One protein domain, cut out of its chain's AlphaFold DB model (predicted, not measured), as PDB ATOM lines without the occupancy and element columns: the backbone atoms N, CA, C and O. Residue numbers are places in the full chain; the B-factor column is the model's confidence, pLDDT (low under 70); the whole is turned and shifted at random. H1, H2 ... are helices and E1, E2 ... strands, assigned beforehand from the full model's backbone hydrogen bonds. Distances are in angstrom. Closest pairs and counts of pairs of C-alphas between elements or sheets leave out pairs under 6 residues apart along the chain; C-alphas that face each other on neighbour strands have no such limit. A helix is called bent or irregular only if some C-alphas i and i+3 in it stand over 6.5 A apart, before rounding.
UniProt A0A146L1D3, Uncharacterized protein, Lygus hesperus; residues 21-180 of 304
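AT A GLANCE: This is residues 21 to 180 of the 304 residues of an uncharacterized protein of Lygus hesperus (UniProt A0A146L1D3). A long two-stranded hairpin, E3 and E4, covers one side of a body of short helices and packs on H1 and H3, while a shorter hairpin, E1 and E2, lies on the opposite side of the body. H3 is in the middle, H2 and H5 run side by side, and H7 and H8 lie at the end of the body away from H1 and H2. The printed part has 160 residues, with eight named helices and four named strands in the order H1 H2 H3 E1 E2 H4 H5 H6 E3 E4 H7 H8. Both sheets have two antiparallel strands, and the class is mixed, helices and strands. The whole is compact, with a radius of gyration of the C-alphas of 15.2 A, and rounded, spanning 42 by 38 by 25 A.

IN THESE COORDINATES: H1, residues 25 to 34, is 14.3 A long and begins at C-alpha 25 (-4.804, 30.131, -15.041). H2 holds residues 37 to 44 and H3 residues 48 to 56. E1, residues 65 to 69, and E2, residues 72 to 75, follow. H4 holds residues 91 to 94. H5, residues 100 to 111, is 15.8 A long and irregular, but only just: C-alphas 108 and 111 are 6.6 A apart. H6 holds residues 114 to 123. E3, residues 129 to 137, is 23.6 A long, and E4, residues 140 to 148, is 23.8 A. H7 holds residues 153 to 157, and H8, residues 161 to 170, ends at C-alpha 170 (-30.712, 35.667, -8.658).

HOW THE PARTS SIT: H1 touches H3 at a steep tilt of 41 degrees, opposite ways, closest at the C-alphas of Ala 29 and Val 48, 6.3 A. H2 touches H5 at a shallow tilt of 17 degrees, the same way, closest at the C-alphas of His 43 and Asn 107, 5.7 A. The closest C-alphas of H3 and E4, Ser 49 and Val 145, are 4.7 A apart. In the hairpin E1 and E2, N 66 and O 74 are within hydrogen-bond range at 2.9 A. The hub is H5, which touches H4 only at the corner, closest at the C-alphas of Leu 94 and Asp 102, 6.3 A. H5 and H6 only just touch, only at the corner, with 3 pairs of C-alphas within 8 A, the closest being those of Leu 111 and Leu 117, 4.8 A. In the hairpin E3 and E4, N 130 and O 147 are 2.7 A apart. H7 touches H8, closest at the C-alphas of Thr 157 and Ala 163, 5.2 A. Every O i to N i+4 pair is within hydrogen-bond range in H1, H2, H3, H6, H7 and H8, and 7 of 8 are in H5; H4 is too short for such a pair.

THE WHOLE: The C-alphas farthest apart, those of Glu 70 and Tyr 139, are 49.6 A apart. The printed part has no cut. The link E2 to H4, residues 76 to 90, is long. Mean pLDDT of the printed part is 93.4, and residue 180 is under 70.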
ATOM      1  N   GLU A  21      -0.744  41.327 -21.142       93.12
ATOM      2  CA  GLU A  21      -0.675  39.890 -21.291       93.12
ATOM      3  C   GLU A  21      -1.918  39.276 -20.653       93.12
ATOM      4  O   GLU A  21      -2.346  39.668 -19.565       93.12
ATOM      5  N   VAL A  22      -2.516  38.323 -21.361       96.31
ATOM      6  CA  VAL A  22      -3.636  37.529 -20.861       96.31
ATOM      7  C   VAL A  22      -3.098  36.140 -20.572       96.31
ATOM      8  O   VAL A  22      -2.735  35.408 -21.494       96.31
ATOM      9  N   PHE A  23      -3.017  35.791 -19.295       96.62
ATOM     10  CA  PHE A  23      -2.478  34.503 -18.878       96.62
ATOM     11  C   PHE A  23      -3.544  33.409 -18.910       96.62
ATOM     12  O   PHE A  23      -4.721  33.649 -18.648       96.62
ATOM     13  N   SER A  24      -3.123  32.166 -19.150       95.56
ATOM     14  CA  SER A  24      -3.927  31.030 -18.702       95.56
ATOM     15  C   SER A  24      -3.850  30.918 -17.168       95.56
ATOM     16  O   SER A  24      -2.838  31.328 -16.583       95.56
ATOM     17  N   PRO A  25      -4.848  30.314 -16.493       95.94
ATOM     18  CA  PRO A  25      -4.804  30.131 -15.041       95.94
ATOM     19  C   PRO A  25      -3.509  29.453 -14.567       95.94
ATOM     20  O   PRO A  25      -2.870  29.905 -13.618       95.94
ATOM     21  N   CYS A  26      -3.057  28.400 -15.255       96.19
ATOM     22  CA  CYS A  26      -1.861  27.673 -14.836       96.19
ATOM     23  C   CYS A  26      -0.547  28.384 -15.160       96.19
ATOM     24  O   CYS A  26       0.405  28.242 -14.387       96.19
ATOM     25  N   ASP A  27      -0.486  29.175 -16.232       95.88
ATOM     26  CA  ASP A  27       0.684  30.018 -16.496       95.88
ATOM     27  C   ASP A  27       0.814  31.107 -15.431       95.88
ATOM     28  O   ASP A  27       1.906  31.316 -14.896       95.88
ATOM     29  N   LEU A  28      -0.307  31.721 -15.032       96.56
ATOM     30  CA  LEU A  28      -0.321  32.680 -13.932       96.56
ATOM     31  C   LEU A  28       0.051  32.020 -12.600       96.56
ATOM     32  O   LEU A  28       0.891  32.547 -11.876       96.56
ATOM     33  N   ALA A  29      -0.502  30.846 -12.283       96.88
ATOM     34  CA  ALA A  29      -0.156  30.106 -11.066       96.88
ATOM     35  C   ALA A  29       1.350  29.806 -10.992       96.88
ATOM     36  O   ALA A  29       1.980  29.959  -9.944       96.88
ATOM     37  N   LYS A  30       1.940  29.401 -12.123       95.94
ATOM     38  CA  LYS A  30       3.379  29.164 -12.258       95.94
ATOM     39  C   LYS A  30       4.172  30.447 -12.019       95.94
ATOM     40  O   LYS A  30       5.144  30.432 -11.264       95.94
ATOM     41  N   LEU A  31       3.753  31.546 -12.642       95.75
ATOM     42  CA  LEU A  31       4.390  32.851 -12.507       95.75
ATOM     43  C   LEU A  31       4.354  33.341 -11.052       95.75
ATOM     44  O   LEU A  31       5.397  33.673 -10.492       95.75
ATOM     45  N   LEU A  32       3.181  33.300 -10.418       96.56
ATOM     46  CA  LEU A  32       2.979  33.682  -9.020       96.56
ATOM     47  C   LEU A  32       3.830  32.836  -8.070       96.56
ATOM     48  O   LEU A  32       4.487  33.381  -7.191       96.56
ATOM     49  N   LYS A  33       3.873  31.512  -8.265       95.00
ATOM     50  CA  LYS A  33       4.621  30.612  -7.378       95.00
ATOM     51  C   LYS A  33       6.136  30.762  -7.511       95.00
ATOM     52  O   LYS A  33       6.833  30.780  -6.500       95.00
ATOM     53  N   PHE A  34       6.657  30.805  -8.737       94.25
ATOM     54  CA  PHE A  34       8.103  30.703  -8.962       94.25
ATOM     55  C   PHE A  34       8.795  32.050  -9.154       94.25
ATOM     56  O   PHE A  34       9.930  32.200  -8.713       94.25
ATOM     57  N   LYS A  35       8.143  33.019  -9.806       96.25
ATOM     58  CA  LYS A  35       8.729  34.346 -10.041       96.25
ATOM     59  C   LYS A  35       8.403  35.313  -8.907       96.25
ATOM     60  O   LYS A  35       9.295  36.022  -8.470       96.25
ATOM     61  N   TYR A  36       7.155  35.303  -8.438       96.50
ATOM     62  CA  TYR A  36       6.657  36.223  -7.408       96.50
ATOM     63  C   TYR A  36       6.428  35.546  -6.052       96.50
ATOM     64  O   TYR A  36       5.681  36.048  -5.218       96.50
ATOM     65  N   GLY A  37       7.043  34.381  -5.818       95.94
ATOM     66  CA  GLY A  37       6.787  33.588  -4.614       95.94
ATOM     67  C   GLY A  37       7.150  34.321  -3.322       95.94
ATOM     68  O   GLY A  37       6.502  34.109  -2.299       95.94
ATOM     69  N   LYS A  38       8.151  35.211  -3.366       96.69
ATOM     70  CA  LYS A  38       8.547  36.041  -2.224       96.69
ATOM     71  C   LYS A  38       7.469  37.081  -1.909       96.69
ATOM     72  O   LYS A  38       6.983  37.115  -0.784       96.69
ATOM     73  N   GLU A  39       7.078  37.870  -2.902       95.94
ATOM     74  CA  GLU A  39       6.073  38.932  -2.798       95.94
ATOM     75  C   GLU A  39       4.705  38.350  -2.421       95.94
ATOM     76  O   GLU A  39       4.007  38.864  -1.552       95.94
ATOM     77  N   LEU A  40       4.343  37.209  -3.012       95.75
ATOM     78  CA  LEU A  40       3.124  36.483  -2.678       95.75
ATOM     79  C   LEU A  40       3.138  35.985  -1.226       95.75
ATOM     80  O   LEU A  40       2.105  36.012  -0.559       95.75
ATOM     81  N   ASN A  41       4.286  35.519  -0.722       96.69
ATOM     82  CA  ASN A  41       4.421  35.122   0.678       96.69
ATOM     83  C   ASN A  41       4.308  36.316   1.630       96.69
ATOM     84  O   ASN A  41       3.655  36.213   2.662       96.69
ATOM     85  N   GLU A  42       4.917  37.440   1.265       96.06
ATOM     86  CA  GLU A  42       4.913  38.674   2.049       96.06
ATOM     87  C   GLU A  42       3.520  39.316   2.135       96.06
ATOM     88  O   GLU A  42       3.107  39.735   3.215       96.06
ATOM     89  N   HIS A  43       2.776  39.345   1.027       94.75
ATOM     90  CA  HIS A  43       1.521  40.097   0.932       94.75
ATOM     91  C   HIS A  43       0.257  39.232   0.988       94.75
ATOM     92  O   HIS A  43      -0.789  39.723   1.390       94.75
ATOM     93  N   LEU A  44       0.318  37.952   0.609       94.56
ATOM     94  CA  LEU A  44      -0.844  37.047   0.604       94.56
ATOM     95  C   LEU A  44      -0.580  35.717   1.331       94.56
ATOM     96  O   LEU A  44      -1.309  34.743   1.130       94.56
ATOM     97  N   GLY A  45       0.480  35.626   2.145       93.75
ATOM     98  CA  GLY A  45       0.813  34.410   2.900       93.75
ATOM     99  C   GLY A  45       1.099  33.188   2.019       93.75
ATOM    100  O   GLY A  45       0.904  32.052   2.445       93.75
ATOM    101  N   GLY A  46       1.493  33.411   0.763       92.38
ATOM    102  CA  GLY A  46       1.809  32.357  -0.199       92.38
ATOM    103  C   GLY A  46       0.570  31.754  -0.864       92.38
ATOM    104  O   GLY A  46       0.672  30.724  -1.535       92.38
ATOM    105  N   ASN A  47      -0.602  32.374  -0.699       94.44
ATOM    106  CA  ASN A  47      -1.860  31.866  -1.231       94.44
ATOM    107  C   ASN A  47      -1.993  32.131  -2.742       94.44
ATOM    108  O   ASN A  47      -2.645  33.080  -3.182       94.44
ATOM    109  N   VAL A  48      -1.385  31.250  -3.543       95.31
ATOM    110  CA  VAL A  48      -1.454  31.284  -5.016       95.31
ATOM    111  C   VAL A  48      -2.901  31.258  -5.496       95.31
ATOM    112  O   VAL A  48      -3.249  31.970  -6.434       95.31
ATOM    113  N   SER A  49      -3.754  30.451  -4.858       95.50
ATOM    114  CA  SER A  49      -5.114  30.278  -5.346       95.50
ATOM    115  C   SER A  49      -6.000  31.492  -5.101       95.50
ATOM    116  O   SER A  49      -6.865  31.758  -5.931       95.50
ATOM    117  N   LEU A  50      -5.812  32.219  -3.997       96.06
ATOM    118  CA  LEU A  50      -6.550  33.456  -3.752       96.06
ATOM    119  C   LEU A  50      -6.180  34.514  -4.794       96.06
ATOM    120  O   LEU A  50      -7.066  35.061  -5.444       96.06
ATOM    121  N   ALA A  51      -4.880  34.743  -5.012       97.25
ATOM    122  CA  ALA A  51      -4.409  35.686  -6.026       97.25
ATOM    123  C   ALA A  51      -4.938  35.325  -7.426       97.25
ATOM    124  O   ALA A  51      -5.430  36.187  -8.150       97.25
ATOM    125  N   LEU A  52      -4.894  34.040  -7.789       97.56
ATOM    126  CA  LEU A  52      -5.405  33.560  -9.069       97.56
ATOM    127  C   LEU A  52      -6.920  33.737  -9.198       97.56
ATOM    128  O   LEU A  52      -7.379  34.214 -10.230       97.56
ATOM    129  N   CYS A  53      -7.697  33.405  -8.166       98.25
ATOM    130  CA  CYS A  53      -9.145  33.593  -8.192       98.25
ATOM    131  C   CYS A  53      -9.523  35.072  -8.380       98.25
ATOM    132  O   CYS A  53     -10.354  35.393  -9.228       98.25
ATOM    133  N   ILE A  54      -8.863  35.983  -7.651       98.25
ATOM    134  CA  ILE A  54      -9.059  37.432  -7.809       98.25
ATOM    135  C   ILE A  54      -8.724  37.863  -9.244       98.25
ATOM    136  O   ILE A  54      -9.497  38.594  -9.862       98.25
ATOM    137  N   ALA A  55      -7.618  37.357  -9.800       98.25
ATOM    138  CA  ALA A  55      -7.227  37.613 -11.184       98.25
ATOM    139  C   ALA A  55      -8.232  37.085 -12.222       98.25
ATOM    140  O   ALA A  55      -8.407  37.686 -13.286       98.25
ATOM    141  N   GLY A  56      -8.919  35.982 -11.920       98.19
ATOM    142  CA  GLY A  56      -9.940  35.399 -12.789       98.19
ATOM    143  C   GLY A  56     -11.122  36.337 -13.034       98.19
ATOM    144  O   GLY A  56     -11.627  36.400 -14.153       98.19
ATOM    145  N   TYR A  57     -11.485  37.164 -12.047       98.19
ATOM    146  CA  TYR A  57     -12.502  38.214 -12.198       98.19
ATOM    147  C   TYR A  57     -12.067  39.387 -13.091       98.19
ATOM    148  O   TYR A  57     -12.830  40.325 -13.301       98.19
ATOM    149  N   ARG A  58     -10.826  39.374 -13.585       97.31
ATOM    150  CA  ARG A  58     -10.276  40.313 -14.576       97.31
ATOM    151  C   ARG A  58      -9.764  39.576 -15.808       97.31
ATOM    152  O   ARG A  58      -8.891  40.067 -16.526       97.31
ATOM    153  N   HIS A  59     -10.270  38.361 -16.019       97.25
ATOM    154  CA  HIS A  59      -9.898  37.476 -17.117       97.25
ATOM    155  C   HIS A  59      -8.389  37.263 -17.251       97.25
ATOM    156  O   HIS A  59      -7.890  37.108 -18.364       97.25
ATOM    157  N   TYR A  60      -7.652  37.287 -16.134       97.69
ATOM    158  CA  TYR A  60      -6.201  37.094 -16.114       97.69
ATOM    159  C   TYR A  60      -5.415  38.097 -16.983       97.69
ATOM    160  O   TYR A  60      -4.305  37.796 -17.422       97.69
ATOM    161  N   ASN A  61      -5.990  39.277 -17.244       97.38
ATOM    162  CA  ASN A  61      -5.439  40.294 -18.135       97.38
ATOM    163  C   ASN A  61      -4.695  41.387 -17.351       97.38
ATOM    164  O   ASN A  61      -5.295  42.125 -16.569       97.38
ATOM    165  N   THR A  62      -3.394  41.543 -17.593       96.25
ATOM    166  CA  THR A  62      -2.558  42.544 -16.906       96.25
ATOM    167  C   THR A  62      -2.830  43.981 -17.301       96.25
ATOM    168  O   THR A  62      -2.486  44.873 -16.541       96.25
ATOM    169  N   SER A  63      -3.477  44.238 -18.435       95.38
ATOM    170  CA  SER A  63      -3.914  45.584 -18.824       95.38
ATOM    171  C   SER A  63      -5.431  45.733 -18.767       95.38
ATOM    172  O   SER A  63      -5.996  46.531 -19.514       95.38
ATOM    173  N   TYR A  64      -6.112  44.965 -17.910       95.81
ATOM    174  CA  TYR A  64      -7.555  45.103 -17.741       95.81
ATOM    175  C   TYR A  64      -7.929  46.515 -17.268       95.81
ATOM    176  O   TYR A  64      -7.219  47.116 -16.460       95.81
ATOM    177  N   VAL A  65      -9.047  47.049 -17.764       95.06
ATOM    178  CA  VAL A  65      -9.561  48.367 -17.368       95.06
ATOM    179  C   VAL A  65     -11.069  48.285 -17.175       95.06
ATOM    180  O   VAL A  65     -11.801  48.030 -18.127       95.06
ATOM    181  N   LEU A  66     -11.530  48.575 -15.958       94.62
ATOM    182  CA  LEU A  66     -12.949  48.667 -15.615       94.62
ATOM    183  C   LEU A  66     -13.286  50.092 -15.178       94.62
ATOM    184  O   LEU A  66     -12.841  50.550 -14.125       94.62
ATOM    185  N   LYS A  67     -14.097  50.793 -15.974       93.88
ATOM    186  CA  LYS A  67     -14.592  52.136 -15.644       93.88
ATOM    187  C   LYS A  67     -15.936  52.026 -14.918       93.88
ATOM    188  O   LYS A  67     -16.929  51.670 -15.543       93.88
ATOM    189  N   PHE A  68     -15.970  52.358 -13.627       90.31
ATOM    190  CA  PHE A  68     -17.209  52.435 -12.836       90.31
ATOM    191  C   PHE A  68     -17.882  53.805 -12.957       90.31
ATOM    192  O   PHE A  68     -19.091  53.906 -13.148       90.31
ATOM    193  N   SER A  69     -17.089  54.871 -12.867       90.12
ATOM    194  CA  SER A  69     -17.547  56.255 -13.010       90.12
ATOM    195  C   SER A  69     -16.464  57.097 -13.689       90.12
ATOM    196  O   SER A  69     -15.371  56.600 -13.964       90.12
ATOM    197  N   GLU A  70     -16.729  58.379 -13.956       83.06
ATOM    198  CA  GLU A  70     -15.707  59.296 -14.495       83.06
ATOM    199  C   GLU A  70     -14.443  59.365 -13.623       83.06
ATOM    200  O   GLU A  70     -13.344  59.505 -14.151       83.06
ATOM    201  N   ASN A  71     -14.587  59.177 -12.308       85.00
ATOM    202  CA  ASN A  71     -13.489  59.305 -11.349       85.00
ATOM    203  C   ASN A  71     -13.058  57.962 -10.746       85.00
ATOM    204  O   ASN A  71     -12.202  57.931  -9.865       85.00
ATOM    205  N   THR A  72     -13.666  56.854 -11.171       90.12
ATOM    206  CA  THR A  72     -13.436  55.543 -10.562       90.12
ATOM    207  C   THR A  72     -13.132  54.529 -11.646       90.12
ATOM    208  O   THR A  72     -14.032  54.048 -12.338       90.12
ATOM    209  N   ILE A  73     -11.844  54.223 -11.787       93.94
ATOM    210  CA  ILE A  73     -11.326  53.277 -12.770       93.94
ATOM    211  C   ILE A  73     -10.441  52.270 -12.042       93.94
ATOM    212  O   ILE A  73      -9.572  52.656 -11.261       93.94
ATOM    213  N   TYR A  74     -10.682  50.991 -12.303       94.56
ATOM    214  CA  TYR A  74      -9.888  49.880 -11.796       94.56
ATOM    215  C   TYR A  74      -8.999  49.341 -12.913       94.56
ATOM    216  O   TYR A  74      -9.461  49.162 -14.042       94.56
ATOM    217  N   TYR A  75      -7.742  49.070 -12.588       94.88
ATOM    218  CA  TYR A  75      -6.696  48.713 -13.535       94.88
ATOM    219  C   TYR A  75      -6.062  47.371 -13.200       94.88
ATOM    220  O   TYR A  75      -5.960  46.978 -12.037       94.88
ATOM    221  N   GLY A  76      -5.575  46.706 -14.234       95.38
ATOM    222  CA  GLY A  76      -4.699  45.563 -14.095       95.38
ATOM    223  C   GLY A  76      -5.387  44.277 -13.690       95.38
ATOM    224  O   GLY A  76      -6.601  44.205 -13.476       95.38
ATOM    225  N   ILE A  77      -4.554  43.251 -13.546       96.94
ATOM    226  CA  ILE A  77      -4.995  41.878 -13.314       96.94
ATOM    227  C   ILE A  77      -5.757  41.706 -11.996       96.94
ATOM    228  O   ILE A  77      -6.569  40.801 -11.886       96.94
ATOM    229  N   PHE A  78      -5.551  42.584 -11.011       96.50
ATOM    230  CA  PHE A  78      -6.265  42.539  -9.730       96.50
ATOM    231  C   PHE A  78      -7.333  43.631  -9.574       96.50
ATOM    232  O   PHE A  78      -7.974  43.712  -8.528       96.50
ATOM    233  N   GLY A  79      -7.560  44.469 -10.594       94.75
ATOM    234  CA  GLY A  79      -8.565  45.532 -10.541       94.75
ATOM    235  C   GLY A  79      -8.280  46.571  -9.458       94.75
ATOM    236  O   GLY A  79      -9.118  46.804  -8.590       94.75
ATOM    237  N   LEU A  80      -7.106  47.188  -9.518       94.31
ATOM    238  CA  LEU A  80      -6.566  48.108  -8.523       94.31
ATOM    239  C   LEU A  80      -6.843  49.563  -8.894       94.31
ATOM    240  O   LEU A  80      -6.895  49.922 -10.071       94.31
ATOM    241  N   GLN A  81      -6.990  50.420  -7.888       91.75
ATOM    242  CA  GLN A  81      -7.036  51.864  -8.098       91.75
ATOM    243  C   GLN A  81      -5.660  52.475  -7.834       91.75
ATOM    244  O   GLN A  81      -4.966  52.029  -6.920       91.75
ATOM    245  N   PRO A  82      -5.267  53.521  -8.578       87.50
ATOM    246  CA  PRO A  82      -4.080  54.287  -8.245       87.50
ATOM    247  C   PRO A  82      -4.248  54.917  -6.859       87.50
ATOM    248  O   PRO A  82      -5.127  55.752  -6.651       87.50
ATOM    249  N   ALA A  83      -3.411  54.509  -5.912       81.62
ATOM    250  CA  ALA A  83      -3.432  55.000  -4.541       81.62
ATOM    251  C   ALA A  83      -1.998  55.162  -4.009       81.62
ATOM    252  O   ALA A  83      -1.089  54.501  -4.518       81.62
ATOM    253  N   PRO A  84      -1.777  55.999  -2.976       79.69
ATOM    254  CA  PRO A  84      -0.467  56.128  -2.326       79.69
ATOM    255  C   PRO A  84       0.068  54.800  -1.774       79.69
ATOM    256  O   PRO A  84       1.272  54.582  -1.749       79.69
ATOM    257  N   ASP A  85      -0.836  53.894  -1.392       77.88
ATOM    258  CA  ASP A  85      -0.510  52.561  -0.870       77.88
ATOM    259  C   ASP A  85      -0.108  51.558  -1.975       77.88
ATOM    260  O   ASP A  85       0.133  50.384  -1.697       77.88
ATOM    261  N   CYS A  86      -0.037  52.016  -3.230       82.44
ATOM    262  CA  CYS A  86       0.278  51.235  -4.427       82.44
ATOM    263  C   CYS A  86       1.560  51.748  -5.109       82.44
ATOM    264  O   CYS A  86       1.629  51.882  -6.333       82.44
ATOM    265  N   GLY A  87       2.570  52.092  -4.303       73.62
ATOM    266  CA  GLY A  87       3.852  52.622  -4.765       73.62
ATOM    267  C   GLY A  87       3.765  54.082  -5.216       73.62
ATOM    268  O   GLY A  87       3.278  54.947  -4.496       73.62
ATOM    269  N   ASP A  88       4.252  54.384  -6.421       72.25
ATOM    270  CA  ASP A  88       4.233  55.746  -6.982       72.25
ATOM    271  C   ASP A  88       2.863  56.163  -7.560       72.25
ATOM    272  O   ASP A  88       2.743  57.240  -8.152       72.25
ATOM    273  N   GLY A  89       1.840  55.309  -7.419       71.56
ATOM    274  CA  GLY A  89       0.471  55.565  -7.860       71.56
ATOM    275  C   GLY A  89       0.317  55.723  -9.376       71.56
ATOM    276  O   GLY A  89      -0.684  56.271  -9.835       71.56
ATOM    277  N   ARG A  90       1.293  55.295 -10.187       84.25
ATOM    278  CA  ARG A  90       1.205  55.435 -11.646       84.25
ATOM    279  C   ARG A  90       0.376  54.318 -12.261       84.25
ATOM    280  O   ARG A  90       0.681  53.143 -12.101       84.25
ATOM    281  N   VAL A  91      -0.591  54.693 -13.100       86.75
ATOM    282  CA  VAL A  91      -1.400  53.742 -13.887       86.75
ATOM    283  C   VAL A  91      -0.522  52.799 -14.715       86.75
ATOM    284  O   VAL A  91      -0.828  51.618 -14.807       86.75
ATOM    285  N   SER A  92       0.604  53.283 -15.258       86.62
ATOM    286  CA  SER A  92       1.555  52.462 -16.025       86.62
ATOM    287  C   SER A  92       2.120  51.276 -15.243       86.62
ATOM    288  O   SER A  92       2.565  50.310 -15.858       86.62
ATOM    289  N   ASN A  93       2.129  51.358 -13.911       87.06
ATOM    290  CA  ASN A  93       2.597  50.280 -13.052       87.06
ATOM    291  C   ASN A  93       1.527  49.204 -12.859       87.06
ATOM    292  O   ASN A  93       1.880  48.039 -12.806       87.06
ATOM    293  N   LEU A  94       0.248  49.590 -12.877       90.69
ATOM    294  CA  LEU A  94      -0.891  48.684 -12.701       90.69
ATOM    295  C   LEU A  94      -1.309  47.964 -13.989       90.69
ATOM    296  O   LEU A  94      -2.041  46.987 -13.936       90.69
ATOM    297  N   VAL A  95      -0.913  48.473 -15.162       91.94
ATOM    298  CA  VAL A  95      -1.321  47.908 -16.466       91.94
ATOM    299  C   VAL A  95      -0.196  47.182 -17.204       91.94
ATOM    300  O   VAL A  95      -0.323  46.919 -18.399       91.94
ATOM    301  N   ASN A  96       0.931  46.914 -16.544       89.19
ATOM    302  CA  ASN A  96       2.074  46.222 -17.144       89.19
ATOM    303  C   ASN A  96       2.177  44.762 -16.654       89.19
ATOM    304  O   ASN A  96       1.375  44.304 -15.850       89.19
ATOM    305  N   ASN A  97       3.178  44.012 -17.130       90.31
ATOM    306  CA  ASN A  97       3.318  42.579 -16.822       90.31
ATOM    307  C   ASN A  97       4.185  42.294 -15.573       90.31
ATOM    308  O   ASN A  97       4.662  41.171 -15.384       90.31
ATOM    309  N   ILE A  98       4.458  43.302 -14.739       90.31
ATOM    310  CA  ILE A  98       5.299  43.227 -13.537       90.31
ATOM    311  C   ILE A  98       4.416  43.339 -12.292       90.31
ATOM    312  O   ILE A  98       4.111  44.433 -11.852       90.31
ATOM    313  N   MET A  99       4.122  42.204 -11.657       91.81
ATOM    314  CA  MET A  99       3.132  42.123 -10.567       91.81
ATOM    315  C   MET A  99       3.655  42.452  -9.155       91.81
ATOM    316  O   MET A  99       2.955  42.200  -8.179       91.81
ATOM    317  N   VAL A 100       4.888  42.956  -9.005       91.19
ATOM    318  CA  VAL A 100       5.481  43.206  -7.669       91.19
ATOM    319  C   VAL A 100       4.657  44.243  -6.905       91.19
ATOM    320  O   VAL A 100       4.185  43.963  -5.807       91.19
ATOM    321  N   GLY A 101       4.445  45.414  -7.515       90.50
ATOM    322  CA  GLY A 101       3.647  46.483  -6.914       90.50
ATOM    323  C   GLY A 101       2.160  46.141  -6.852       90.50
ATOM    324  O   GLY A 101       1.476  46.557  -5.923       90.50
ATOM    325  N   ASP A 102       1.657  45.343  -7.797       93.75
ATOM    326  CA  ASP A 102       0.258  44.917  -7.817       93.75
ATOM    327  C   ASP A 102      -0.100  44.025  -6.624       93.75
ATOM    328  O   ASP A 102      -1.158  44.206  -6.027       93.75
ATOM    329  N   LEU A 103       0.776  43.084  -6.245       95.12
ATOM    330  CA  LEU A 103       0.556  42.203  -5.091       95.12
ATOM    331  C   LEU A 103       0.582  42.977  -3.768       95.12
ATOM    332  O   LEU A 103      -0.267  42.752  -2.905       95.12
ATOM    333  N   GLU A 104       1.525  43.911  -3.627       93.62
ATOM    334  CA  GLU A 104       1.590  44.818  -2.480       93.62
ATOM    335  C   GLU A 104       0.322  45.683  -2.390       93.62
ATOM    336  O   GLU A 104      -0.348  45.717  -1.355       93.62
ATOM    337  N   CYS A 105      -0.052  46.324  -3.499       94.00
ATOM    338  CA  CYS A 105      -1.234  47.174  -3.603       94.00
ATOM    339  C   CYS A 105      -2.523  46.397  -3.310       94.00
ATOM    340  O   CYS A 105      -3.373  46.885  -2.564       94.00
ATOM    341  N   LEU A 106      -2.671  45.177  -3.840       95.25
ATOM    342  CA  LEU A 106      -3.818  44.308  -3.575       95.25
ATOM    343  C   LEU A 106      -3.996  44.077  -2.071       95.25
ATOM    344  O   LEU A 106      -5.097  44.255  -1.545       95.25
ATOM    345  N   ASN A 107      -2.916  43.729  -1.372       95.19
ATOM    346  CA  ASN A 107      -2.958  43.509   0.068       95.19
ATOM    347  C   ASN A 107      -3.253  44.804   0.840       95.19
ATOM    348  O   ASN A 107      -4.133  44.833   1.698       95.19
ATOM    349  N   ASN A 108      -2.555  45.891   0.511       92.44
ATOM    350  CA  ASN A 108      -2.599  47.125   1.291       92.44
ATOM    351  C   ASN A 108      -3.865  47.961   1.063       92.44
ATOM    352  O   ASN A 108      -4.279  48.676   1.976       92.44
ATOM    353  N   SER A 109      -4.484  47.870  -0.118       90.81
ATOM    354  CA  SER A 109      -5.639  48.700  -0.490       90.81
ATOM    355  C   SER A 109      -6.961  47.933  -0.545       90.81
ATOM    356  O   SER A 109      -7.976  48.444  -0.080       90.81
ATOM    357  N   VAL A 110      -6.968  46.707  -1.079       93.31
ATOM    358  CA  VAL A 110      -8.209  45.955  -1.319       93.31
ATOM    359  C   VAL A 110      -8.473  44.967  -0.190       93.31
ATOM    360  O   VAL A 110      -9.524  45.025   0.439       93.31
ATOM    361  N   LEU A 111      -7.525  44.071   0.091       94.75
ATOM    362  CA  LEU A 111      -7.715  42.994   1.073       94.75
ATOM    363  C   LEU A 111      -7.585  43.471   2.526       94.75
ATOM    364  O   LEU A 111      -7.990  42.763   3.445       94.75
ATOM    365  N   LYS A 112      -7.081  44.690   2.739       93.25
ATOM    366  CA  LYS A 112      -7.075  45.357   4.045       93.25
ATOM    367  C   LYS A 112      -8.478  45.744   4.524       93.25
ATOM    368  O   LYS A 112      -8.690  45.829   5.733       93.25
ATOM    369  N   ASP A 113      -9.425  45.993   3.614       93.38
ATOM    370  CA  ASP A 113     -10.827  46.237   3.970       93.38
ATOM    371  C   ASP A 113     -11.517  44.897   4.292       93.38
ATOM    372  O   ASP A 113     -11.672  44.064   3.391       93.38
ATOM    373  N   PRO A 114     -11.994  44.680   5.535       94.69
ATOM    374  CA  PRO A 114     -12.650  43.433   5.925       94.69
ATOM    375  C   PRO A 114     -13.849  43.053   5.051       94.69
ATOM    376  O   PRO A 114     -14.107  41.866   4.857       94.69
ATOM    377  N   LYS A 115     -14.585  44.031   4.505       94.81
ATOM    378  CA  LYS A 115     -15.735  43.755   3.632       94.81
ATOM    379  C   LYS A 115     -15.290  43.243   2.269       94.81
ATOM    380  O   LYS A 115     -15.864  42.290   1.747       94.81
ATOM    381  N   LYS A 116     -14.251  43.854   1.694       94.69
ATOM    382  CA  LYS A 116     -13.681  43.413   0.415       94.69
ATOM    383  C   LYS A 116     -12.987  42.064   0.559       94.69
ATOM    384  O   LYS A 116     -13.166  41.218  -0.314       94.69
ATOM    385  N   LEU A 117     -12.278  41.839   1.667       94.62
ATOM    386  CA  LEU A 117     -11.703  40.536   1.996       94.62
ATOM    387  C   LEU A 117     -12.788  39.456   2.056       94.62
ATOM    388  O   LEU A 117     -12.703  38.480   1.319       94.62
ATOM    389  N   TYR A 118     -13.852  39.674   2.838       95.69
ATOM    390  CA  TYR A 118     -14.968  38.729   2.927       95.69
ATOM    391  C   TYR A 118     -15.637  38.480   1.569       95.69
ATOM    392  O   TYR A 118     -15.949  37.340   1.225       95.69
ATOM    393  N   MET A 119     -15.828  39.528   0.763       96.94
ATOM    394  CA  MET A 119     -16.371  39.389  -0.585       96.94
ATOM    395  C   MET A 119     -15.507  38.474  -1.450       96.94
ATOM    396  O   MET A 119     -16.057  37.583  -2.091       96.94
ATOM    397  N   TYR A 120     -14.186  38.651  -1.459       96.69
ATOM    398  CA  TYR A 120     -13.306  37.768  -2.222       96.69
ATOM    399  C   TYR A 120     -13.224  36.362  -1.630       96.69
ATOM    400  O   TYR A 120     -13.282  35.409  -2.399       96.69
ATOM    401  N   ASP A 121     -13.201  36.200  -0.308       94.88
ATOM    402  CA  ASP A 121     -13.282  34.880   0.330       94.88
ATOM    403  C   ASP A 121     -14.547  34.133  -0.110       94.88
ATOM    404  O   ASP A 121     -14.501  32.951  -0.458       94.88
ATOM    405  N   ARG A 122     -15.684  34.837  -0.159       95.88
ATOM    406  CA  ARG A 122     -16.954  34.269  -0.609       95.88
ATOM    407  C   ARG A 122     -16.936  33.928  -2.092       95.88
ATOM    408  O   ARG A 122     -17.360  32.836  -2.466       95.88
ATOM    409  N   LEU A 123     -16.483  34.861  -2.925       97.31
ATOM    410  CA  LEU A 123     -16.402  34.709  -4.377       97.31
ATOM    411  C   LEU A 123     -15.383  33.645  -4.801       97.31
ATOM    412  O   LEU A 123     -15.522  33.057  -5.869       97.31
ATOM    413  N   CYS A 124     -14.387  33.368  -3.966       96.50
ATOM    414  CA  CYS A 124     -13.388  32.328  -4.179       96.50
ATOM    415  C   CYS A 124     -13.715  31.011  -3.459       96.50
ATOM    416  O   CYS A 124     -12.877  30.110  -3.413       96.50
ATOM    417  N   ALA A 125     -14.928  30.874  -2.912       95.50
ATOM    418  CA  ALA A 125     -15.396  29.637  -2.301       95.50
ATOM    419  C   ALA A 125     -15.693  28.550  -3.349       95.50
ATOM    420  O   ALA A 125     -15.852  28.809  -4.545       95.50
ATOM    421  N   THR A 126     -15.779  27.305  -2.882       94.44
ATOM    422  CA  THR A 126     -15.794  26.095  -3.720       94.44
ATOM    423  C   THR A 126     -17.056  25.910  -4.566       94.44
ATOM    424  O   THR A 126     -17.030  25.156  -5.532       94.44
ATOM    425  N   ASP A 127     -18.155  26.576  -4.221       94.88
ATOM    426  CA  ASP A 127     -19.402  26.598  -4.993       94.88
ATOM    427  C   ASP A 127     -19.408  27.667  -6.099       94.88
ATOM    428  O   ASP A 127     -20.194  27.572  -7.038       94.88
ATOM    429  N   LEU A 128     -18.522  28.665  -6.008       97.12
ATOM    430  CA  LEU A 128     -18.377  29.752  -6.985       97.12
ATOM    431  C   LEU A 128     -17.128  29.622  -7.855       97.12
ATOM    432  O   LEU A 128     -16.891  30.447  -8.742       97.12
ATOM    433  N   THR A 129     -16.348  28.567  -7.643       97.31
ATOM    434  CA  THR A 129     -15.099  28.326  -8.354       97.31
ATOM    435  C   THR A 129     -14.993  26.890  -8.847       97.31
ATOM    436  O   THR A 129     -15.534  25.943  -8.277       97.31
ATOM    437  N   ARG A 130     -14.264  26.712  -9.945       96.44
ATOM    438  CA  ARG A 130     -13.881  25.421 -10.492       96.44
ATOM    439  C   ARG A 130     -12.483  25.075 -10.003       96.44
ATOM    440  O   ARG A 130     -11.514  25.763 -10.319       96.44
ATOM    441  N   ARG A 131     -12.378  23.965  -9.277       95.50
ATOM    442  CA  ARG A 131     -11.093  23.391  -8.868       95.50
ATOM    443  C   ARG A 131     -10.336  22.853 -10.079       95.50
ATOM    444  O   ARG A 131     -10.884  22.080 -10.866       95.50
ATOM    445  N   SER A 132      -9.055  23.179 -10.178       93.62
ATOM    446  CA  SER A 132      -8.120  22.518 -11.087       93.62
ATOM    447  C   SER A 132      -6.743  22.372 -10.442       93.62
ATOM    448  O   SER A 132      -6.401  23.084  -9.502       93.62
ATOM    449  N   VAL A 133      -5.952  21.404 -10.910       95.25
ATOM    450  CA  VAL A 133      -4.572  21.212 -10.448       95.25
ATOM    451  C   VAL A 133      -3.638  21.665 -11.553       95.25
ATOM    452  O   VAL A 133      -3.593  21.057 -12.624       95.25
ATOM    453  N   CYS A 134      -2.878  22.721 -11.286       94.94
ATOM    454  CA  CYS A 134      -1.860  23.200 -12.205       94.94
ATOM    455  C   CYS A 134      -0.577  22.413 -12.004       94.94
ATOM    456  O   CYS A 134      -0.043  22.347 -10.898       94.94
ATOM    457  N   LYS A 135      -0.068  21.830 -13.087       92.94
ATOM    458  CA  LYS A 135       1.124  20.982 -13.076       92.94
ATOM    459  C   LYS A 135       2.279  21.676 -13.774       92.94
ATOM    460  O   LYS A 135       2.099  22.295 -14.817       92.94
ATOM    461  N   TYR A 136       3.477  21.552 -13.216       87.62
ATOM    462  CA  TYR A 136       4.701  21.984 -13.883       87.62
ATOM    463  C   TYR A 136       5.120  20.945 -14.924       87.62
ATOM    464  O   TYR A 136       5.530  21.281 -16.031       87.62
ATOM    465  N   ASN A 137       4.995  19.671 -14.555       87.38
ATOM    466  CA  ASN A 137       5.139  18.511 -15.422       87.38
ATOM    467  C   ASN A 137       4.345  17.339 -14.814       87.38
ATOM    468  O   ASN A 137       3.644  17.504 -13.821       87.38
ATOM    469  N   GLN A 138       4.466  16.141 -15.384       84.94
ATOM    470  CA  GLN A 138       3.737  14.955 -14.918       84.94
ATOM    471  C   GLN A 138       4.030  14.519 -13.464       84.94
ATOM    472  O   GLN A 138       3.253  13.746 -12.914       84.94
ATOM    473  N   TYR A 139       5.116  15.002 -12.852       88.62
ATOM    474  CA  TYR A 139       5.568  14.610 -11.511       88.62
ATOM    475  C   TYR A 139       5.407  15.708 -10.454       88.62
ATOM    476  O   TYR A 139       5.429  15.406  -9.265       88.62
ATOM    477  N   TYR A 140       5.284  16.971 -10.870       88.12
ATOM    478  CA  TYR A 140       5.301  18.119  -9.967       88.12
ATOM    479  C   TYR A 140       4.069  18.993 -10.156       88.12
ATOM    480  O   TYR A 140       3.912  19.661 -11.184       88.12
ATOM    481  N   ASP A 141       3.249  19.045  -9.113       90.62
ATOM    482  CA  ASP A 141       2.119  19.956  -9.022       90.62
ATOM    483  C   ASP A 141       2.592  21.337  -8.531       90.62
ATOM    484  O   ASP A 141       3.391  21.476  -7.601       90.62
ATOM    485  N   ILE A 142       2.113  22.388  -9.192       89.56
ATOM    486  CA  ILE A 142       2.375  23.787  -8.841       89.56
ATOM    487  C   ILE A 142       1.459  24.169  -7.691       89.56
ATOM    488  O   ILE A 142       1.935  24.528  -6.618       89.56
ATOM    489  N   ALA A 143       0.156  24.101  -7.920       90.38
ATOM    490  CA  ALA A 143      -0.861  24.444  -6.949       90.38
ATOM    491  C   ALA A 143      -2.193  23.833  -7.379       90.38
ATOM    492  O   ALA A 143      -2.467  23.668  -8.571       90.38
ATOM    493  N   GLU A 144      -3.026  23.545  -6.391       92.94
ATOM    494  CA  GLU A 144      -4.461  23.476  -6.600       92.94
ATOM    495  C   GLU A 144      -4.997  24.906  -6.676       92.94
ATOM    496  O   GLU A 144      -4.669  25.735  -5.825       92.94
ATOM    497  N   VAL A 145      -5.763  25.199  -7.723       93.81
ATOM    498  CA  VAL A 145      -6.250  26.544  -8.021       93.81
ATOM    499  C   VAL A 145      -7.763  26.543  -8.216       93.81
ATOM    500  O   VAL A 145      -8.346  25.567  -8.701       93.81
ATOM    501  N   TRP A 146      -8.380  27.657  -7.843       95.38
ATOM    502  CA  TRP A 146      -9.817  27.899  -7.885       95.38
ATOM    503  C   TRP A 146     -10.116  29.004  -8.909       95.38
ATOM    504  O   TRP A 146      -9.762  30.161  -8.697       95.38
ATOM    505  N   ASP A 147     -10.723  28.629 -10.036       95.69
ATOM    506  CA  ASP A 147     -11.046  29.517 -11.166       95.69
ATOM    507  C   ASP A 147     -12.523  29.958 -11.097       95.69
ATOM    508  O   ASP A 147     -13.382  29.084 -10.963       95.69
ATOM    509  N   PRO A 148     -12.869  31.256 -11.159       98.06
ATOM    510  CA  PRO A 148     -14.255  31.710 -11.052       98.06
ATOM    511  C   PRO A 148     -15.218  31.076 -12.068       98.06
ATOM    512  O   PRO A 148     -14.968  31.058 -13.270       98.06
ATOM    513  N   VAL A 149     -16.379  30.610 -11.594       97.75
ATOM    514  CA  VAL A 149     -17.472  30.124 -12.462       97.75
ATOM    515  C   VAL A 149     -18.234  31.288 -13.107       97.75
ATOM    516  O   VAL A 149     -18.720  31.155 -14.228       97.75
ATOM    517  N   TYR A 150     -18.301  32.432 -12.420       97.62
ATOM    518  CA  TYR A 150     -18.940  33.666 -12.891       97.62
ATOM    519  C   TYR A 150     -17.903  34.794 -13.024       97.62
ATOM    520  O   TYR A 150     -17.917  35.722 -12.215       97.62
ATOM    521  N   PRO A 151     -16.984  34.733 -14.006       96.88
ATOM    522  CA  PRO A 151     -15.875  35.688 -14.109       96.88
ATOM    523  C   PRO A 151     -16.350  37.140 -14.282       96.88
ATOM    524  O   PRO A 151     -15.723  38.054 -13.758       96.88
ATOM    525  N   ASP A 152     -17.506  37.347 -14.914       97.56
ATOM    526  CA  ASP A 152     -18.049  38.678 -15.210       97.56
ATOM    527  C   ASP A 152     -18.772  39.332 -14.014       97.56
ATOM    528  O   ASP A 152     -19.234  40.470 -14.116       97.56
ATOM    529  N   ILE A 153     -18.933  38.637 -12.873       97.81
ATOM    530  CA  ILE A 153     -19.743  39.148 -11.749       97.81
ATOM    531  C   ILE A 153     -19.242  40.504 -11.265       97.81
ATOM    532  O   ILE A 153     -20.044  41.389 -10.972       97.81
ATOM    533  N   ILE A 154     -17.926  40.702 -11.210       97.25
ATOM    534  CA  ILE A 154     -17.366  41.969 -10.753       97.25
ATOM    535  C   ILE A 154     -17.547  43.061 -11.802       97.25
ATOM    536  O   ILE A 154     -17.780  44.202 -11.429       97.25
ATOM    537  N   ASP A 155     -17.523  42.734 -13.088       96.00
ATOM    538  CA  ASP A 155     -17.726  43.725 -14.145       96.00
ATOM    539  C   ASP A 155     -19.179  44.206 -14.182       96.00
ATOM    540  O   ASP A 155     -19.447  45.390 -14.367       96.00
ATOM    541  N   MET A 156     -20.126  43.304 -13.913       96.38
ATOM    542  CA  MET A 156     -21.552  43.632 -13.824       96.38
ATOM    543  C   MET A 156     -21.928  44.392 -12.547       96.38
ATOM    544  O   MET A 156     -22.920  45.121 -12.527       96.38
ATOM    545  N   THR A 157     -21.181  44.188 -11.462       96.38
ATOM    546  CA  THR A 157     -21.511  44.722 -10.127       96.38
ATOM    547  C   THR A 157     -20.561  45.818  -9.666       96.38
ATOM    548  O   THR A 157     -20.769  46.402  -8.607       96.38
ATOM    549  N   PHE A 158     -19.492  46.062 -10.422       93.44
ATOM    550  CA  PHE A 158     -18.344  46.895 -10.058       93.44
ATOM    551  C   PHE A 158     -17.684  46.507  -8.725       93.44
ATOM    552  O   PHE A 158     -16.971  47.296  -8.108       93.44
ATOM    553  N   GLY A 159     -17.911  45.271  -8.270       92.25
ATOM    554  CA  GLY A 159     -17.437  44.774  -6.981       92.25
ATOM    555  C   GLY A 159     -18.124  45.437  -5.786       92.25
ATOM    556  O   GLY A 159     -17.560  45.449  -4.688       92.25
ATOM    557  N   GLU A 160     -19.310  46.011  -5.984       94.00
ATOM    558  CA  GLU A 160     -20.153  46.521  -4.912       94.00
ATOM    559  C   GLU A 160     -20.893  45.368  -4.224       94.00
ATOM    560  O   GLU A 160     -21.658  44.641  -4.859       94.00
ATOM    561  N   GLU A 161     -20.699  45.214  -2.910       95.44
ATOM    562  CA  GLU A 161     -21.201  44.066  -2.137       95.44
ATOM    563  C   GLU A 161     -22.707  43.845  -2.341       95.44
ATOM    564  O   GLU A 161     -23.143  42.746  -2.668       95.44
ATOM    565  N   HIS A 162     -23.512  44.903  -2.233       96.62
ATOM    566  CA  HIS A 162     -24.965  44.819  -2.395       96.62
ATOM    567  C   HIS A 162     -25.390  44.343  -3.798       96.62
ATOM    568  O   HIS A 162     -26.398  43.648  -3.945       96.62
ATOM    569  N   ALA A 163     -24.624  44.695  -4.833       97.56
ATOM    570  CA  ALA A 163     -24.874  44.265  -6.202       97.56
ATOM    571  C   ALA A 163     -24.424  42.809  -6.417       97.56
ATOM    572  O   ALA A 163     -25.146  42.043  -7.055       97.56
ATOM    573  N   VAL A 164     -23.300  42.401  -5.814       98.00
ATOM    574  CA  VAL A 164     -22.839  41.001  -5.778       98.00
ATOM    575  C   VAL A 164     -23.864  40.105  -5.081       98.00
ATOM    576  O   VAL A 164     -24.263  39.086  -5.641       98.00
ATOM    577  N   VAL A 165     -24.370  40.509  -3.912       98.06
ATOM    578  CA  VAL A 165     -25.422  39.788  -3.173       98.06
ATOM    579  C   VAL A 165     -26.664  39.600  -4.043       98.06
ATOM    580  O   VAL A 165     -27.189  38.492  -4.154       98.06
ATOM    581  N   LYS A 166     -27.119  40.668  -4.708       98.25
ATOM    582  CA  LYS A 166     -28.275  40.612  -5.609       98.25
ATOM    583  C   LYS A 166     -28.036  39.666  -6.789       98.25
ATOM    584  O   LYS A 166     -28.938  38.910  -7.148       98.25
ATOM    585  N   TYR A 167     -26.840  39.697  -7.378       98.25
ATOM    586  CA  TYR A 167     -26.469  38.808  -8.477       98.25
ATOM    587  C   TYR A 167     -26.497  37.338  -8.044       98.25
ATOM    588  O   TYR A 167     -27.130  36.516  -8.704       98.25
ATOM    589  N   LEU A 168     -25.861  37.007  -6.920       97.81
ATOM    590  CA  LEU A 168     -25.806  35.637  -6.404       97.81
ATOM    591  C   LEU A 168     -27.192  35.122  -6.006       97.81
ATOM    592  O   LEU A 168     -27.557  34.002  -6.359       97.81
ATOM    593  N   SER A 169     -28.011  35.967  -5.376       97.50
ATOM    594  CA  SER A 169     -29.394  35.629  -5.033       97.50
ATOM    595  C   SER A 169     -30.226  35.275  -6.271       97.50
ATOM    596  O   SER A 169     -30.964  34.291  -6.243       97.50
ATOM    597  N   ALA A 170     -30.051  35.992  -7.389       97.88
ATOM    598  CA  ALA A 170     -30.712  35.667  -8.658       97.88
ATOM    599  C   ALA A 170     -30.286  34.304  -9.242       97.88
ATOM    600  O   ALA A 170     -31.003  33.737 -10.065       97.88
ATOM    601  N   HIS A 171     -29.152  33.764  -8.791       96.38
ATOM    602  CA  HIS A 171     -28.645  32.438  -9.146       96.38
ATOM    603  C   HIS A 171     -28.926  31.380  -8.065       96.38
ATOM    604  O   HIS A 171     -28.428  30.263  -8.166       96.38
ATOM    605  N   ASN A 172     -29.756  31.695  -7.061       96.38
ATOM    606  CA  ASN A 172     -30.056  30.843  -5.902       96.38
ATOM    607  C   ASN A 172     -28.825  30.513  -5.041       96.38
ATOM    608  O   ASN A 172     -28.728  29.423  -4.478       96.38
ATOM    609  N   ILE A 173     -27.886  31.454  -4.936       96.50
ATOM    610  CA  ILE A 173     -26.661  31.312  -4.149       96.50
ATOM    611  C   ILE A 173     -26.704  32.294  -2.975       96.50
ATOM    612  O   ILE A 173     -26.884  33.499  -3.168       96.50
ATOM    613  N   ASP A 174     -26.523  31.786  -1.755       95.56
ATOM    614  CA  ASP A 174     -26.447  32.613  -0.548       95.56
ATOM    615  C   ASP A 174     -25.032  33.188  -0.386       95.56
ATOM    616  O   ASP A 174     -24.039  32.459  -0.290       95.56
ATOM    617  N   TYR A 175     -24.933  34.517  -0.370       96.81
ATOM    618  CA  TYR A 175     -23.674  35.221  -0.151       96.81
ATOM    619  C   TYR A 175     -23.169  35.057   1.289       96.81
ATOM    620  O   TYR A 175     -21.972  34.893   1.491       96.81
ATOM    621  N   TYR A 176     -24.065  35.036   2.279       94.94
ATOM    622  CA  TYR A 176     -23.693  35.054   3.696       94.94
ATOM    623  C   TYR A 176     -23.412  33.666   4.280       94.94
ATOM    624  O   TYR A 176     -22.903  33.557   5.396       94.94
ATOM    625  N   ASN A 177     -23.712  32.608   3.525       91.81
ATOM    626  CA  ASN A 177     -23.554  31.226   3.957       91.81
ATOM    627  C   ASN A 177     -22.694  30.426   2.958       91.81
ATOM    628  O   ASN A 177     -23.229  29.657   2.155       91.81
ATOM    629  N   PRO A 178     -21.362  30.633   2.950       85.94
ATOM    630  CA  PRO A 178     -20.465  29.879   2.084       85.94
ATOM    631  C   PRO A 178     -20.473  28.386   2.449       85.94
ATOM    632  O   PRO A 178     -20.611  28.039   3.628       85.94
ATOM    633  N   PRO A 179     -20.269  27.481   1.476       84.81
ATOM    634  CA  PRO A 179     -20.105  26.065   1.772       84.81
ATOM    635  C   PRO A 179     -18.928  25.882   2.734       84.81
ATOM    636  O   PRO A 179     -17.851  26.449   2.542       84.81
ATOM    637  N   GLY A 180     -19.134  25.081   3.783       68.12
ATOM    638  CA  GLY A 180     -18.078  24.775   4.738       68.12
ATOM    639  C   GLY A 180     -16.854  24.229   4.007       68.12
ATOM    640  O   GLY A 180     -16.943  23.236   3.283       68.12
TER     641      GLY A 180